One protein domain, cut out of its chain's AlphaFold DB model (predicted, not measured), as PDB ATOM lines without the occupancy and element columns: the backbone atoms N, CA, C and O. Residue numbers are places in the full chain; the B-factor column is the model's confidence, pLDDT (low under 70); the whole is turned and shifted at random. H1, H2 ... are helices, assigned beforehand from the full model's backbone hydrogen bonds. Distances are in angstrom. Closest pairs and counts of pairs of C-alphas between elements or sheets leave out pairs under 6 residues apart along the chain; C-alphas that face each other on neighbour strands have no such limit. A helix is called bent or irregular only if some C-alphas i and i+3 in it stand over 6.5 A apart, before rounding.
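This is residues 296 to 403 of the 500 residues of an uncharacterized protein of Symbiodinium microadriaticum (UniProt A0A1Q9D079). Two long helices, H3 and H4, fold back on each other as a hairpin with H3 in the middle of the domain, while H1 and H2 cross H3 on the side away from H4. The short last helix, H5, lies beyond H4 and near it, without touching any helix. The printed part has 108 residues with five named helices, H1 to H5 in that order along the chain, and no named strand; the class is all helix, with mostly crossed packing. The whole is compact, with a radius of gyration of the C-alphas of 12.7 A, and rounded, with spans of 34 by 30 by 24 A.

H1, residues 296 to 305, touches H3, residues 332 to 357, at a steep tilt of 59 degrees, the same way. Their closest C-alphas, those of Thr 301 and Ala 342, are 5.9 A apart, and H3 touches H1 with residues 339 to 349 alone. H2, residues 313 to 328, is apart from H1. It touches H3 at a steep tilt of 47 degrees, opposite ways, with the closest C-alphas, those of Arg 320 and Ala 350, 4.6 A apart. H3, the hub, touches three helices. The third is H4, residues 360 to 385, which forms a helical hairpin with H3, opposite ways at a steep tilt of 39 degrees; the closest C-alphas, those of Asp 355 and Ala 363, are 5.0 A apart. H4 and H5, residues 395 to 403, are near each other, with 8 pairs of C-alphas within 10 A. H5 is apart from H1, H2 and H3. Of the O i to N i+4 pairs, those within hydrogen-bond range are 3 of 6 in H1, 11 of 12 in H2, 18 of 22 in H3, 14 of 22 in H4 and 1 of 5 in H5, where 4 of 6 O i to N i+3 pairs are within range.

H1 begins at C-alpha 296, at (100.834, 166.906, 151.003), and is 15.3 A long from first to last C-alpha. H2 measures 21.2 A, with a kink of 29 degrees near residue 322. H3 measures 20.4 A and has a kink of 124 degrees near residue 339; it is irregular, with C-alphas 338 and 341 9.2 A apart. H4 starts at C-alpha 360, at (124.556, 185.653, 156.349), and measures 30.0 A. It has a kink of 71 degrees near residue 377 and is irregular, with C-alphas 380 and 383 7.5 A apart. H5, 14.3 A long, is only just irregular, with C-alphas 398 and 401 6.9 A apart; it ends at C-alpha 403, at (129.511, 183.313, 148.480).

The two C-alphas farthest apart, those of Gly 359 and Lys 387, are 35.1 A apart. The printed part has no cut and no long link; the links H2 to H3 and H3 to H4 are tight. The mean pLDDT of the printed part is 88.2, and residues 386 to 388 are under 70.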
ATOM      1  N   THR A 296     101.125 166.113 152.210       87.19
ATOM      2  CA  THR A 296     100.834 166.906 151.003       87.19
ATOM      3  C   THR A 296     101.791 168.085 150.836       87.19
ATOM      4  O   THR A 296     102.081 168.498 149.719       87.19
ATOM      5  N   THR A 297     102.313 168.635 151.935       87.50
ATOM      6  CA  THR A 297     103.355 169.662 151.889       87.50
ATOM      7  C   THR A 297     104.658 169.081 151.352       87.50
ATOM      8  O   THR A 297     105.284 169.731 150.520       87.50
ATOM      9  N   TRP A 298     105.026 167.856 151.745       90.00
ATOM     10  CA  TRP A 298     106.183 167.165 151.178       90.00
ATOM     11  C   TRP A 298     106.035 166.901 149.689       90.00
ATOM     12  O   TRP A 298     106.925 167.268 148.929       90.00
ATOM     13  N   GLU A 299     104.903 166.367 149.246       85.25
ATOM     14  CA  GLU A 299     104.652 166.093 147.822       85.25
ATOM     15  C   GLU A 299     104.808 167.361 146.955       85.25
ATOM     16  O   GLU A 299     105.386 167.315 145.872       85.25
ATOM     17  N   HIS A 300     104.415 168.539 147.457       85.75
ATOM     18  CA  HIS A 300     104.641 169.798 146.736       85.75
ATOM     19  C   HIS A 300     106.117 170.192 146.598       85.75
ATOM     20  O   HIS A 300     106.464 170.916 145.663       85.75
ATOM     21  N   THR A 301     106.994 169.742 147.499       87.12
ATOM     22  CA  THR A 301     108.428 170.052 147.403       87.12
ATOM     23  C   THR A 301     109.112 169.324 146.248       87.12
ATOM     24  O   THR A 301     110.101 169.850 145.747       87.12
ATOM     25  N   GLN A 302     108.553 168.216 145.736       83.56
ATOM     26  CA  GLN A 302     109.071 167.540 144.533       83.56
ATOM     27  C   GLN A 302     109.109 168.479 143.321       83.56
ATOM     28  O   GLN A 302     110.065 168.488 142.559       83.56
ATOM     29  N   ILE A 303     108.120 169.369 143.183       85.38
ATOM     30  CA  ILE A 303     108.065 170.353 142.084       85.38
ATOM     31  C   ILE A 303     109.252 171.331 142.142       85.38
ATOM     32  O   ILE A 303     109.615 171.947 141.135       85.38
ATOM     33  N   LEU A 304     109.830 171.511 143.331       86.12
ATOM     34  CA  LEU A 304     110.939 172.423 143.578       86.12
ATOM     35  C   LEU A 304     112.301 171.759 143.359       86.12
ATOM     36  O   LEU A 304     113.279 172.489 143.254       86.12
ATOM     37  N   VAL A 305     112.373 170.427 143.263       84.75
ATOM     38  CA  VAL A 305     113.629 169.661 143.172       84.75
ATOM     39  C   VAL A 305     114.481 170.100 141.982       84.75
ATOM     40  O   VAL A 305     115.652 170.399 142.168       84.75
ATOM     41  N   ASP A 306     113.888 170.266 140.799       81.06
ATOM     42  CA  ASP A 306     114.624 170.723 139.605       81.06
ATOM     43  C   ASP A 306     114.668 172.248 139.458       81.06
ATOM     44  O   ASP A 306     115.339 172.787 138.581       81.06
ATOM     45  N   LYS A 307     113.894 172.967 140.275       84.50
ATOM     46  CA  LYS A 307     113.687 174.415 140.127       84.50
ATOM     47  C   LYS A 307     114.358 175.229 141.211       84.50
ATOM     48  O   LYS A 307     114.373 176.450 141.097       84.50
ATOM     49  N   TRP A 308     114.883 174.594 142.260       86.38
ATOM     50  CA  TRP A 308     115.431 175.279 143.427       86.38
ATOM     51  C   TRP A 308     116.474 176.366 143.090       86.38
ATOM     52  O   TRP A 308     116.408 177.428 143.734       86.38
ATOM     53  N   PRO A 309     117.358 176.207 142.073       80.94
ATOM     54  CA  PRO A 309     118.311 177.255 141.704       80.94
ATOM     55  C   PRO A 309     117.622 178.511 141.156       80.94
ATOM     56  O   PRO A 309     118.084 179.634 141.388       80.94
ATOM     57  N   ASP A 310     116.469 178.320 140.508       79.25
ATOM     58  CA  ASP A 310     115.698 179.342 139.803       79.25
ATOM     59  C   ASP A 310     114.566 179.970 140.630       79.25
ATOM     60  O   ASP A 310     113.842 180.847 140.150       79.25
ATOM     61  N   ILE A 311     114.388 179.548 141.886       83.94
ATOM     62  CA  ILE A 311     113.343 180.098 142.754       83.94
ATOM     63  C   ILE A 311     113.668 181.549 143.145       83.94
ATOM     64  O   ILE A 311     114.727 181.850 143.696       83.94
ATOM     65  N   ASP A 312     112.727 182.465 142.914       82.88
ATOM     66  CA  ASP A 312     112.875 183.865 143.314       82.88
ATOM     67  C   ASP A 312     112.746 184.068 144.841       82.88
ATOM     68  O   ASP A 312     112.297 183.203 145.597       82.88
ATOM     69  N   LEU A 313     113.147 185.246 145.330       84.56
ATOM     70  CA  LEU A 313     113.110 185.555 146.763       84.56
ATOM     71  C   LEU A 313     111.691 185.503 147.381       84.56
ATOM     72  O   LEU A 313     111.558 184.963 148.483       84.56
ATOM     73  N   PRO A 314     110.621 186.018 146.739       86.00
ATOM     74  CA  PRO A 314     109.252 185.838 147.222       86.00
ATOM     75  C   PRO A 314     108.857 184.376 147.470       86.00
ATOM     76  O   PRO A 314     108.332 184.072 148.542       86.00
ATOM     77  N   HIS A 315     109.137 183.470 146.534       87.69
ATOM     78  CA  HIS A 315     108.835 182.046 146.691       87.69
ATOM     79  C   HIS A 315     109.758 181.391 147.729       87.69
ATOM     80  O   HIS A 315     109.276 180.650 148.588       87.69
ATOM     81  N   SER A 316     111.049 181.746 147.756       90.50
ATOM     82  CA  SER A 316     111.973 181.324 148.818       90.50
ATOM     83  C   SER A 316     111.467 181.702 150.212       90.50
ATOM     84  O   SER A 316     111.595 180.912 151.143       90.50
ATOM     85  N   ARG A 317     110.832 182.870 150.382       92.25
ATOM     86  CA  ARG A 317     110.224 183.273 151.665       92.25
ATOM     87  C   ARG A 317     109.027 182.417 152.060       92.25
ATOM     88  O   ARG A 317     108.812 182.218 153.252       92.25
ATOM     89  N   VAL A 318     108.241 181.927 151.099       91.69
ATOM     90  CA  VAL A 318     107.140 180.993 151.388       91.69
ATOM     91  C   VAL A 318     107.707 179.686 151.930       91.69
ATOM     92  O   VAL A 318     107.273 179.229 152.982       91.69
ATOM     93  N   ILE A 319     108.732 179.138 151.277       93.81
ATOM     94  CA  ILE A 319     109.381 177.897 151.717       93.81
ATOM     95  C   ILE A 319     110.143 178.088 153.033       93.81
ATOM     96  O   ILE A 319     110.096 177.218 153.898       93.81
ATOM     97  N   ARG A 320     110.733 179.266 153.273       94.62
ATOM     98  CA  ARG A 320     111.330 179.604 154.575       94.62
ATOM     99  C   ARG A 320     110.329 179.501 155.725       94.62
ATOM    100  O   ARG A 320     110.727 179.113 156.813       94.62
ATOM    101  N   LYS A 321     109.037 179.792 155.516       92.94
ATOM    102  CA  LYS A 321     108.013 179.596 156.562       92.94
ATOM    103  C   LYS A 321     107.813 178.122 156.911       92.94
ATOM    104  O   LYS A 321     107.570 177.817 158.071       92.94
ATOM    105  N   VAL A 322     107.928 177.231 155.924       92.50
ATOM    106  CA  VAL A 322     107.893 175.777 156.141       92.50
ATOM    107  C   VAL A 322     109.095 175.362 156.984       92.50
ATOM    108  O   VAL A 322     108.920 174.722 158.014       92.50
ATOM    109  N   LEU A 323     110.298 175.807 156.606       94.44
ATOM    110  CA  LEU A 323     111.510 175.539 157.380       94.44
ATOM    111  C   LEU A 323     111.424 176.103 158.805       94.44
ATOM    112  O   LEU A 323     111.774 175.411 159.751       94.44
ATOM    113  N   TRP A 324     110.923 177.329 158.965       93.25
ATOM    114  CA  TRP A 324     110.727 177.952 160.272       93.25
ATOM    115  C   TRP A 324     109.759 177.149 161.142       93.25
ATOM    116  O   TRP A 324     110.028 176.957 162.320       93.25
ATOM    117  N   ALA A 325     108.663 176.633 160.579       90.88
ATOM    118  CA  ALA A 325     107.743 175.782 161.330       90.88
ATOM    119  C   ALA A 325     108.430 174.496 161.825       90.88
ATOM    120  O   ALA A 325     108.179 174.067 162.945       90.88
ATOM    121  N   ILE A 326     109.333 173.914 161.030       91.75
ATOM    122  CA  ILE A 326     110.118 172.734 161.421       91.75
ATOM    123  C   ILE A 326     111.109 173.073 162.539       91.75
ATOM    124  O   ILE A 326     111.143 172.397 163.565       91.75
ATOM    125  N   THR A 327     111.917 174.119 162.349       90.94
ATOM    126  CA  THR A 327     113.000 174.460 163.279       90.94
ATOM    127  C   THR A 327     112.489 175.061 164.578       90.94
ATOM    128  O   THR A 327     113.053 174.785 165.626       90.94
ATOM    129  N   HIS A 328     111.403 175.837 164.548       91.25
ATOM    130  CA  HIS A 328     110.827 176.453 165.747       91.25
ATOM    131  C   HIS A 328     110.198 175.437 166.712       91.25
ATOM    132  O   HIS A 328     109.997 175.757 167.879       91.25
ATOM    133  N   ASN A 329     109.892 174.228 166.234       87.94
ATOM    134  CA  ASN A 329     109.399 173.122 167.056       87.94
ATOM    135  C   ASN A 329     110.503 172.097 167.394       87.94
ATOM    136  O   ASN A 329     110.186 171.027 167.895       87.94
ATOM    137  N   ASP A 330     111.778 172.391 167.101       88.25
ATOM    138  CA  ASP A 330     112.925 171.491 167.314       88.25
ATOM    139  C   ASP A 330     112.810 170.120 166.606       88.25
ATOM    140  O   ASP A 330     113.454 169.146 166.989       88.25
ATOM    141  N   MET A 331     112.044 170.037 165.511       88.75
ATOM    142  CA  MET A 331     111.746 168.772 164.814       88.75
ATOM    143  C   MET A 331     112.607 168.544 163.566       88.75
ATOM    144  O   MET A 331     112.218 167.833 162.638       88.75
ATOM    145  N   LEU A 332     113.774 169.187 163.493       89.69
ATOM    146  CA  LEU A 332     114.619 169.152 162.298       89.69
ATOM    147  C   LEU A 332     115.135 167.735 161.995       89.69
ATOM    148  O   LEU A 332     115.058 167.301 160.849       89.69
ATOM    149  N   GLU A 333     115.598 167.000 163.011       90.06
ATOM    150  CA  GLU A 333     116.069 165.615 162.843       90.06
ATOM    151  C   GLU A 333     114.920 164.636 162.567       90.06
ATOM    152  O   GLU A 333     115.052 163.778 161.699       90.06
ATOM    153  N   GLU A 334     113.771 164.801 163.227       89.31
ATOM    154  CA  GLU A 334     112.581 163.975 162.976       89.31
ATOM    155  C   GLU A 334     112.128 164.096 161.514       89.31
ATOM    156  O   GLU A 334     111.890 163.103 160.826       89.31
ATOM    157  N   HIS A 335     112.085 165.322 160.995       90.25
ATOM    158  CA  HIS A 335     111.753 165.563 159.597       90.25
ATOM    159  C   HIS A 335     112.855 165.135 158.625       90.25
ATOM    160  O   HIS A 335     112.544 164.749 157.495       90.25
ATOM    161  N   ALA A 336     114.122 165.170 159.050       90.50
ATOM    162  CA  ALA A 336     115.213 164.596 158.279       90.50
ATOM    163  C   ALA A 336     115.005 163.090 158.102       90.50
ATOM    164  O   ALA A 336     115.174 162.613 156.986       90.50
ATOM    165  N   GLU A 337     114.587 162.371 159.149       88.38
ATOM    166  CA  GLU A 337     114.295 160.931 159.132       88.38
ATOM    167  C   GLU A 337     113.023 160.574 158.341       88.38
ATOM    168  O   GLU A 337     113.034 159.606 157.573       88.38
ATOM    169  N   ASP A 338     111.957 161.374 158.464       87.12
ATOM    170  CA  ASP A 338     110.698 161.183 157.727       87.12
ATOM    171  C   ASP A 338     110.871 161.427 156.217       87.12
ATOM    172  O   ASP A 338     110.534 160.571 155.392       87.12
ATOM    173  N   CYS A 339     111.402 162.591 155.830       90.62
ATOM    174  CA  CYS A 339     111.426 163.045 154.438       90.62
ATOM    175  C   CYS A 339     112.674 163.890 154.129       90.62
ATOM    176  O   CYS A 339     112.592 165.032 153.669       90.62
ATOM    177  N   GLY A 340     113.859 163.339 154.395       92.25
ATOM    178  CA  GLY A 340     115.124 164.068 154.321       92.25
ATOM    179  C   GLY A 340     115.434 164.696 152.961       92.25
ATOM    180  O   GLY A 340     115.987 165.792 152.922       92.25
ATOM    181  N   PHE A 341     115.027 164.079 151.848       92.12
ATOM    182  CA  PHE A 341     115.186 164.681 150.515       92.12
ATOM    183  C   PHE A 341     114.314 165.930 150.319       92.12
ATOM    184  O   PHE A 341     114.799 166.952 149.834       92.12
ATOM    185  N   ALA A 342     113.058 165.897 150.774       92.12
ATOM    186  CA  ALA A 342     112.197 167.077 150.786       92.12
ATOM    187  C   ALA A 342     112.771 168.177 151.676       92.12
ATOM    188  O   ALA A 342     112.792 169.344 151.288       92.12
ATOM    189  N   LEU A 343     113.267 167.803 152.860       94.62
ATOM    190  CA  LEU A 343     113.888 168.736 153.789       94.62
ATOM    191  C   LEU A 343     115.141 169.380 153.182       94.62
ATOM    192  O   LEU A 343     115.326 170.588 153.323       94.62
ATOM    193  N   ALA A 344     115.964 168.615 152.462       94.62
ATOM    194  CA  ALA A 344     117.115 169.142 151.735       94.62
ATOM    195  C   ALA A 344     116.681 170.178 150.688       94.62
ATOM    196  O   ALA A 344     117.221 171.282 150.667       94.62
ATOM    197  N   THR A 345     115.650 169.884 149.892       93.94
ATOM    198  CA  THR A 345     115.077 170.835 148.925       93.94
ATOM    199  C   THR A 345     114.506 172.080 149.610       93.94
ATOM    200  O   THR A 345     114.740 173.201 149.160       93.94
ATOM    201  N   VAL A 346     113.811 171.926 150.742       95.00
ATOM    202  CA  VAL A 346     113.303 173.053 151.543       95.00
ATOM    203  C   VAL A 346     114.445 173.932 152.043       95.00
ATOM    204  O   VAL A 346     114.366 175.152 151.900       95.00
ATOM    205  N   LEU A 347     115.513 173.338 152.582       95.12
ATOM    206  CA  LEU A 347     116.710 174.056 153.024       95.12
ATOM    207  C   LEU A 347     117.354 174.815 151.859       95.12
ATOM    208  O   LEU A 347     117.587 176.016 151.978       95.12
ATOM    209  N   LEU A 348     117.559 174.154 150.717       93.00
ATOM    210  CA  LEU A 348     118.130 174.753 149.507       93.00
ATOM    211  C   LEU A 348     117.346 175.978 149.032       93.00
ATOM    212  O   LEU A 348     117.917 177.046 148.809       93.00
ATOM    213  N   VAL A 349     116.023 175.854 148.943       93.00
ATOM    214  CA  VAL A 349     115.157 176.954 148.508       93.00
ATOM    215  C   VAL A 349     115.091 178.072 149.558       93.00
ATOM    216  O   VAL A 349     115.039 179.254 149.198       93.00
ATOM    217  N   ALA A 350     115.085 177.731 150.849       95.00
ATOM    218  CA  ALA A 350     114.961 178.692 151.942       95.00
ATOM    219  C   ALA A 350     116.252 179.481 152.213       95.00
ATOM    220  O   ALA A 350     116.154 180.636 152.631       95.00
ATOM    221  N   LEU A 351     117.436 178.912 151.942       93.56
ATOM    222  CA  LEU A 351     118.749 179.526 152.210       93.56
ATOM    223  C   LEU A 351     118.852 180.964 151.694       93.56
ATOM    224  O   LEU A 351     119.366 181.841 152.383       93.56
ATOM    225  N   ARG A 352     118.293 181.230 150.513       90.00
ATOM    226  CA  ARG A 352     118.244 182.568 149.913       90.00
ATOM    227  C   ARG A 352     117.466 183.575 150.758       90.00
ATOM    228  O   ARG A 352     117.901 184.710 150.938       90.00
ATOM    229  N   ALA A 353     116.292 183.175 151.238       92.69
ATOM    230  CA  ALA A 353     115.467 184.034 152.073       92.69
ATOM    231  C   ALA A 353     116.084 184.214 153.462       92.69
ATOM    232  O   ALA A 353     115.992 185.306 154.005       92.69
ATOM    233  N   ILE A 354     116.748 183.187 153.998       94.81
ATOM    234  CA  ILE A 354     117.487 183.274 155.262       94.81
ATOM    235  C   ILE A 354     118.638 184.280 155.129       94.81
ATOM    236  O   ILE A 354     118.720 185.215 155.917       94.81
ATOM    237  N   ASP A 355     119.471 184.164 154.093       92.88
ATOM    238  CA  ASP A 355     120.584 185.094 153.848       92.88
ATOM    239  C   ASP A 355     120.104 186.547 153.690       92.88
ATOM    240  O   ASP A 355     120.710 187.473 154.229       92.88
ATOM    241  N   TYR A 356     118.982 186.756 152.992       90.62
ATOM    242  CA  TYR A 356     118.431 188.093 152.770       90.62
ATOM    243  C   TYR A 356     117.717 188.681 154.003       90.62
ATOM    244  O   TYR A 356     117.905 189.861 154.309       90.62
ATOM    245  N   ASP A 357     116.851 187.911 154.667       91.88
ATOM    246  CA  ASP A 357     115.976 188.406 155.739       91.88
ATOM    247  C   ASP A 357     116.633 188.313 157.122       91.88
ATOM    248  O   ASP A 357     116.545 189.268 157.896       91.88
ATOM    249  N   ASP A 358     117.290 187.189 157.411       92.38
ATOM    250  CA  ASP A 358     117.812 186.837 158.737       92.38
ATOM    251  C   ASP A 358     119.334 187.085 158.832       92.38
ATOM    252  O   ASP A 358     119.880 187.316 159.911       92.38
ATOM    253  N   GLY A 359     120.015 187.116 157.684       91.38
ATOM    254  CA  GLY A 359     121.416 187.485 157.537       91.38
ATOM    255  C   GLY A 359     122.348 186.303 157.272       91.38
ATOM    256  O   GLY A 359     122.030 185.133 157.495       91.38
ATOM    257  N   ARG A 360     123.561 186.632 156.814       89.44
ATOM    258  CA  ARG A 360     124.556 185.653 156.349       89.44
ATOM    259  C   ARG A 360     124.916 184.596 157.393       89.44
ATOM    260  O   ARG A 360     125.082 183.438 157.036       89.44
ATOM    261  N   GLN A 361     125.037 184.974 158.665       91.88
ATOM    262  CA  GLN A 361     125.404 184.028 159.728       91.88
ATOM    263  C   GLN A 361     124.359 182.922 159.895       91.88
ATOM    264  O   GLN A 361     124.710 181.765 160.102       91.88
ATOM    265  N   GLU A 362     123.074 183.255 159.770       94.25
ATOM    266  CA  GLU A 362     122.009 182.261 159.882       94.25
ATOM    267  C   GLU A 362     121.978 181.345 158.653       94.25
ATOM    268  O   GLU A 362     121.846 180.126 158.777       94.25
ATOM    269  N   ALA A 363     122.231 181.904 157.465       94.31
ATOM    270  CA  ALA A 363     122.381 181.120 156.244       94.31
ATOM    271  C   ALA A 363     123.575 180.154 156.320       94.31
ATOM    272  O   ALA A 363     123.447 178.998 155.924       94.31
ATOM    273  N   GLN A 364     124.709 180.585 156.883       94.56
ATOM    274  CA  GLN A 364     125.879 179.730 157.110       94.56
ATOM    275  C   GLN A 364     125.550 178.539 158.016       94.56
ATOM    276  O   GLN A 364     125.943 177.419 157.695       94.56
ATOM    277  N   LYS A 365     124.808 178.747 159.113       94.62
ATOM    278  CA  LYS A 365     124.398 177.655 160.016       94.62
ATOM    279  C   LYS A 365     123.544 176.617 159.292       94.62
ATOM    280  O   LYS A 365     123.825 175.424 159.381       94.62
ATOM    281  N   MET A 366     122.531 177.067 158.551       94.75
ATOM    282  CA  MET A 366     121.645 176.168 157.802       94.75
ATOM    283  C   MET A 366     122.383 175.450 156.670       94.75
ATOM    284  O   MET A 366     122.175 174.258 156.450       94.75
ATOM    285  N   PHE A 367     123.293 176.144 155.984       95.25
ATOM    286  CA  PHE A 367     124.135 175.553 154.947       95.25
ATOM    287  C   PHE A 367     125.096 174.505 155.521       95.25
ATOM    288  O   PHE A 367     125.283 173.441 154.928       95.25
ATOM    289  N   HIS A 368     125.673 174.772 156.694       94.88
ATOM    290  CA  HIS A 368     126.518 173.816 157.399       94.88
ATOM    291  C   HIS A 368     125.722 172.557 157.746       94.88
ATOM    292  O   HIS A 368     126.092 171.478 157.303       94.88
ATOM    293  N   TYR A 369     124.566 172.697 158.404       94.75
ATOM    294  CA  TYR A 369     123.679 171.567 158.699       94.75
ATOM    295  C   TYR A 369     123.355 170.730 157.450       94.75
ATOM    296  O   TYR A 369     123.515 169.506 157.442       94.75
ATOM    297  N   LEU A 370     122.956 171.395 156.363       95.00
ATOM    298  CA  LEU A 370     122.638 170.738 155.101       95.00
ATOM    299  C   LEU A 370     123.826 169.922 154.566       95.00
ATOM    300  O   LEU A 370     123.654 168.769 154.181       95.00
ATOM    301  N   THR A 371     125.027 170.497 154.547       93.88
ATOM    302  CA  THR A 371     126.199 169.900 153.883       93.88
ATOM    303  C   THR A 371     126.978 168.913 154.746       93.88
ATOM    304  O   THR A 371     127.538 167.959 154.207       93.88
ATOM    305  N   THR A 372     127.005 169.094 156.066       92.69
ATOM    306  CA  THR A 372     127.774 168.238 156.984       92.69
ATOM    307  C   THR A 372     126.931 167.189 157.688       92.69
ATOM    308  O   THR A 372     127.475 166.169 158.105       92.69
ATOM    309  N   SER A 373     125.621 167.408 157.816       92.50
ATOM    310  CA  SER A 373     124.730 166.507 158.552       92.50
ATOM    311  C   SER A 373     123.728 165.820 157.628       92.50
ATOM    312  O   SER A 373     123.685 164.593 157.596       92.50
ATOM    313  N   LEU A 374     122.956 166.576 156.842       92.94
ATOM    314  CA  LEU A 374     121.851 166.012 156.058       92.94
ATOM    315  C   LEU A 374     122.316 165.324 154.763       92.94
ATOM    316  O   LEU A 374     122.082 164.131 154.584       92.94
ATOM    317  N   ILE A 375     123.021 166.029 153.871       92.44
ATOM    318  CA  ILE A 375     123.491 165.478 152.585       92.44
ATOM    319  C   ILE A 375     124.322 164.196 152.769       92.44
ATOM    320  O   ILE A 375     124.078 163.243 152.028       92.44
ATOM    321  N   PRO A 376     125.254 164.090 153.738       93.06
ATOM    322  CA  PRO A 376     125.994 162.850 153.964       93.06
ATOM    323  C   PRO A 376     125.102 161.658 154.335       93.06
ATOM    324  O   PRO A 376     125.348 160.562 153.833       93.06
ATOM    325  N   LYS A 377     124.048 161.869 155.144       89.00
ATOM    326  CA  LYS A 377     123.046 160.835 155.474       89.00
ATOM    327  C   LYS A 377     122.243 160.415 154.239       89.00
ATOM    328  O   LYS A 377     121.954 159.235 154.066       89.00
ATOM    329  N   LEU A 378     121.927 161.366 153.361       89.31
ATOM    330  CA  LEU A 378     121.168 161.124 152.133       89.31
ATOM    331  C   LEU A 378     122.004 160.495 151.015       89.31
ATOM    332  O   LEU A 378     121.458 159.758 150.197       89.31
ATOM    333  N   LYS A 379     123.321 160.752 150.978       87.38
ATOM    334  CA  LYS A 379     124.254 160.366 149.901       87.38
ATOM    335  C   LYS A 379     124.094 158.919 149.401       87.38
ATOM    336  O   LYS A 379     124.055 158.740 148.183       87.38
ATOM    337  N   PRO A 380     123.957 157.896 150.269       85.38
ATOM    338  CA  PRO A 380     123.769 156.511 149.829       85.38
ATOM    339  C   PRO A 380     122.461 156.272 149.055       85.38
ATOM    340  O   PRO A 380     122.375 155.325 148.280       85.38
ATOM    341  N   TYR A 381     121.457 157.131 149.248       84.81
ATOM    342  CA  TYR A 381     120.098 156.985 148.724       84.81
ATOM    343  C   TYR A 381     119.801 157.878 147.513       84.81
ATOM    344  O   TYR A 381     118.750 157.706 146.897       84.81
ATOM    345  N   PHE A 382     120.712 158.783 147.123       81.31
ATOM    346  CA  PHE A 382     120.545 159.640 145.935       81.31
ATOM    347  C   PHE A 382     120.172 158.859 144.664       81.31
ATOM    348  O   PHE A 382     119.271 159.309 143.964       81.31
ATOM    349  N   PRO A 383     120.762 157.683 144.360       74.38
ATOM    350  CA  PRO A 383     120.379 156.921 143.169       74.38
ATOM    351  C   PRO A 383     118.930 156.419 143.184       74.38
ATOM    352  O   PRO A 383     118.351 156.206 142.122       74.38
ATOM    353  N   THR A 384     118.355 156.194 144.368       73.38
ATOM    354  CA  THR A 384     116.951 155.787 144.520       73.38
ATOM    355  C   THR A 384     116.046 157.011 144.475       73.38
ATOM    356  O   THR A 384     115.107 157.035 143.693       73.38
ATOM    357  N   ALA A 385     116.378 158.059 145.229       70.81
ATOM    358  CA  ALA A 385     115.612 159.302 145.262       70.81
ATOM    359  C   ALA A 385     115.568 160.025 143.907       70.81
ATOM    360  O   ALA A 385     114.559 160.636 143.572       70.81
ATOM    361  N   ALA A 386     116.623 159.919 143.095       68.50
ATOM    362  CA  ALA A 386     116.657 160.470 141.741       68.50
ATOM    363  C   ALA A 386     115.686 159.771 140.773       68.50
ATOM    364  O   ALA A 386     115.336 160.351 139.756       68.50
ATOM    365  N   LYS A 387     115.250 158.535 141.059       66.19
ATOM    366  CA  LYS A 387     114.248 157.831 140.237       66.19
ATOM    367  C   LYS A 387     112.818 158.278 140.534       66.19
ATOM    368  O   LYS A 387     111.957 158.109 139.680       66.19
ATOM    369  N   ASP A 388     112.598 158.819 141.729       69.31
ATOM    370  CA  ASP A 388     111.298 159.263 142.234       69.31
ATOM    371  C   ASP A 388     111.202 160.806 142.279       69.31
ATOM    372  O   ASP A 388     110.380 161.357 143.014       69.31
ATOM    373  N   ASP A 389     112.066 161.506 141.530       77.88
ATOM    374  CA  ASP A 389     112.143 162.973 141.438       77.88
ATOM    375  C   ASP A 389     112.290 163.685 142.799       77.88
ATOM    376  O   ASP A 389     111.771 164.779 143.021       77.88
ATOM    377  N   TRP A 390     112.990 163.056 143.747       81.25
ATOM    378  CA  TRP A 390     113.234 163.597 145.089       81.25
ATOM    379  C   TRP A 390     114.640 164.169 145.282       81.25
ATOM    380  O   TRP A 390     114.853 164.935 146.220       81.25
ATOM    381  N   ALA A 391     115.611 163.800 144.446       84.69
ATOM    382  CA  ALA A 391     117.008 164.197 144.623       84.69
ATOM    383  C   ALA A 391     117.320 165.526 143.908       84.69
ATOM    384  O   ALA A 391     117.390 165.525 142.680       84.69
ATOM    385  N   PRO A 392     117.550 166.643 144.631       84.00
ATOM    386  CA  PRO A 392     117.932 167.903 143.996       84.00
ATOM    387  C   PRO A 392     119.350 167.828 143.426       84.00
ATOM    388  O   PRO A 392     120.233 167.207 144.028       84.00
ATOM    389  N   ASP A 393     119.581 168.504 142.296       82.12
ATOM    390  CA  ASP A 393     120.939 168.760 141.807       82.12
ATOM    391  C   ASP A 393     121.691 169.628 142.825       82.12
ATOM    392  O   ASP A 393     121.165 170.615 143.341       82.12
ATOM    393  N   LEU A 394     122.919 169.231 143.143       85.69
ATOM    394  CA  LEU A 394     123.767 169.873 144.140       85.69
ATOM    395  C   LEU A 394     124.922 170.658 143.508       85.69
ATOM    396  O   LEU A 394     125.722 171.236 144.245       85.69
ATOM    397  N   ASP A 395     125.056 170.682 142.180       81.44
ATOM    398  CA  ASP A 395     126.193 171.326 141.521       81.44
ATOM    399  C   ASP A 395     126.260 172.837 141.797       81.44
ATOM    400  O   ASP A 395     127.349 173.359 142.066       81.44
ATOM    401  N   ASP A 396     125.115 173.517 141.889       76.44
ATOM    402  CA  ASP A 396     125.042 174.938 142.260       76.44
ATOM    403  C   ASP A 396     125.476 175.218 143.709       76.44
ATOM    404  O   ASP A 396     125.819 176.351 144.050       76.44
ATOM    405  N   LEU A 397     125.547 174.204 144.583       83.12
ATOM    406  CA  LEU A 397     126.052 174.393 145.948       83.12
ATOM    407  C   LEU A 397     127.561 174.595 146.006       83.12
ATOM    408  O   LEU A 397     128.059 175.088 147.017       83.12
ATOM    409  N   ARG A 398     128.311 174.239 144.956       83.94
ATOM    410  CA  ARG A 398     129.783 174.309 144.966       83.94
ATOM    411  C   ARG A 398     130.316 175.722 145.197       83.94
ATOM    412  O   ARG A 398     131.401 175.879 145.740       83.94
ATOM    413  N   ILE A 399     129.548 176.737 144.817       83.12
ATOM    414  CA  ILE A 399     129.906 178.157 144.950       83.12
ATOM    415  C   ILE A 399     129.345 178.810 146.225       83.12
ATOM    416  O   ILE A 399     129.708 179.939 146.549       83.12
ATOM    417  N   TYR A 400     128.463 178.129 146.963       88.12
ATOM    418  CA  TYR A 400     127.858 178.670 148.186       88.12
ATOM    419  C   TYR A 400     128.875 178.864 149.321       88.12
ATOM    420  O   TYR A 400     128.775 179.895 149.983       88.12
ATOM    421  N   PRO A 401     129.872 177.977 149.549       89.31
ATOM    422  CA  PRO A 401     130.925 178.223 150.533       89.31
ATOM    423  C   PRO A 401     131.656 179.535 150.270       89.31
ATOM    424  O   PRO A 401     131.801 180.360 151.172       89.31
ATOM    425  N   PHE A 402     132.018 179.759 149.009       86.25
ATOM    426  CA  PHE A 402     132.625 180.994 148.561       86.25
ATOM    427  C   PHE A 402     131.704 182.198 148.820       86.25
ATOM    428  O   PHE A 402     132.093 183.099 149.552       86.25
ATOM    429  N   LEU A 403     130.460 182.194 148.323       85.88
ATOM    430  CA  LEU A 403     129.511 183.313 148.480       85.88
ATOM    431  C   LEU A 403     129.128 183.607 149.936       85.88
ATOM    432  O   LEU A 403     128.879 184.757 150.302       85.88
TER     433      LEU A 403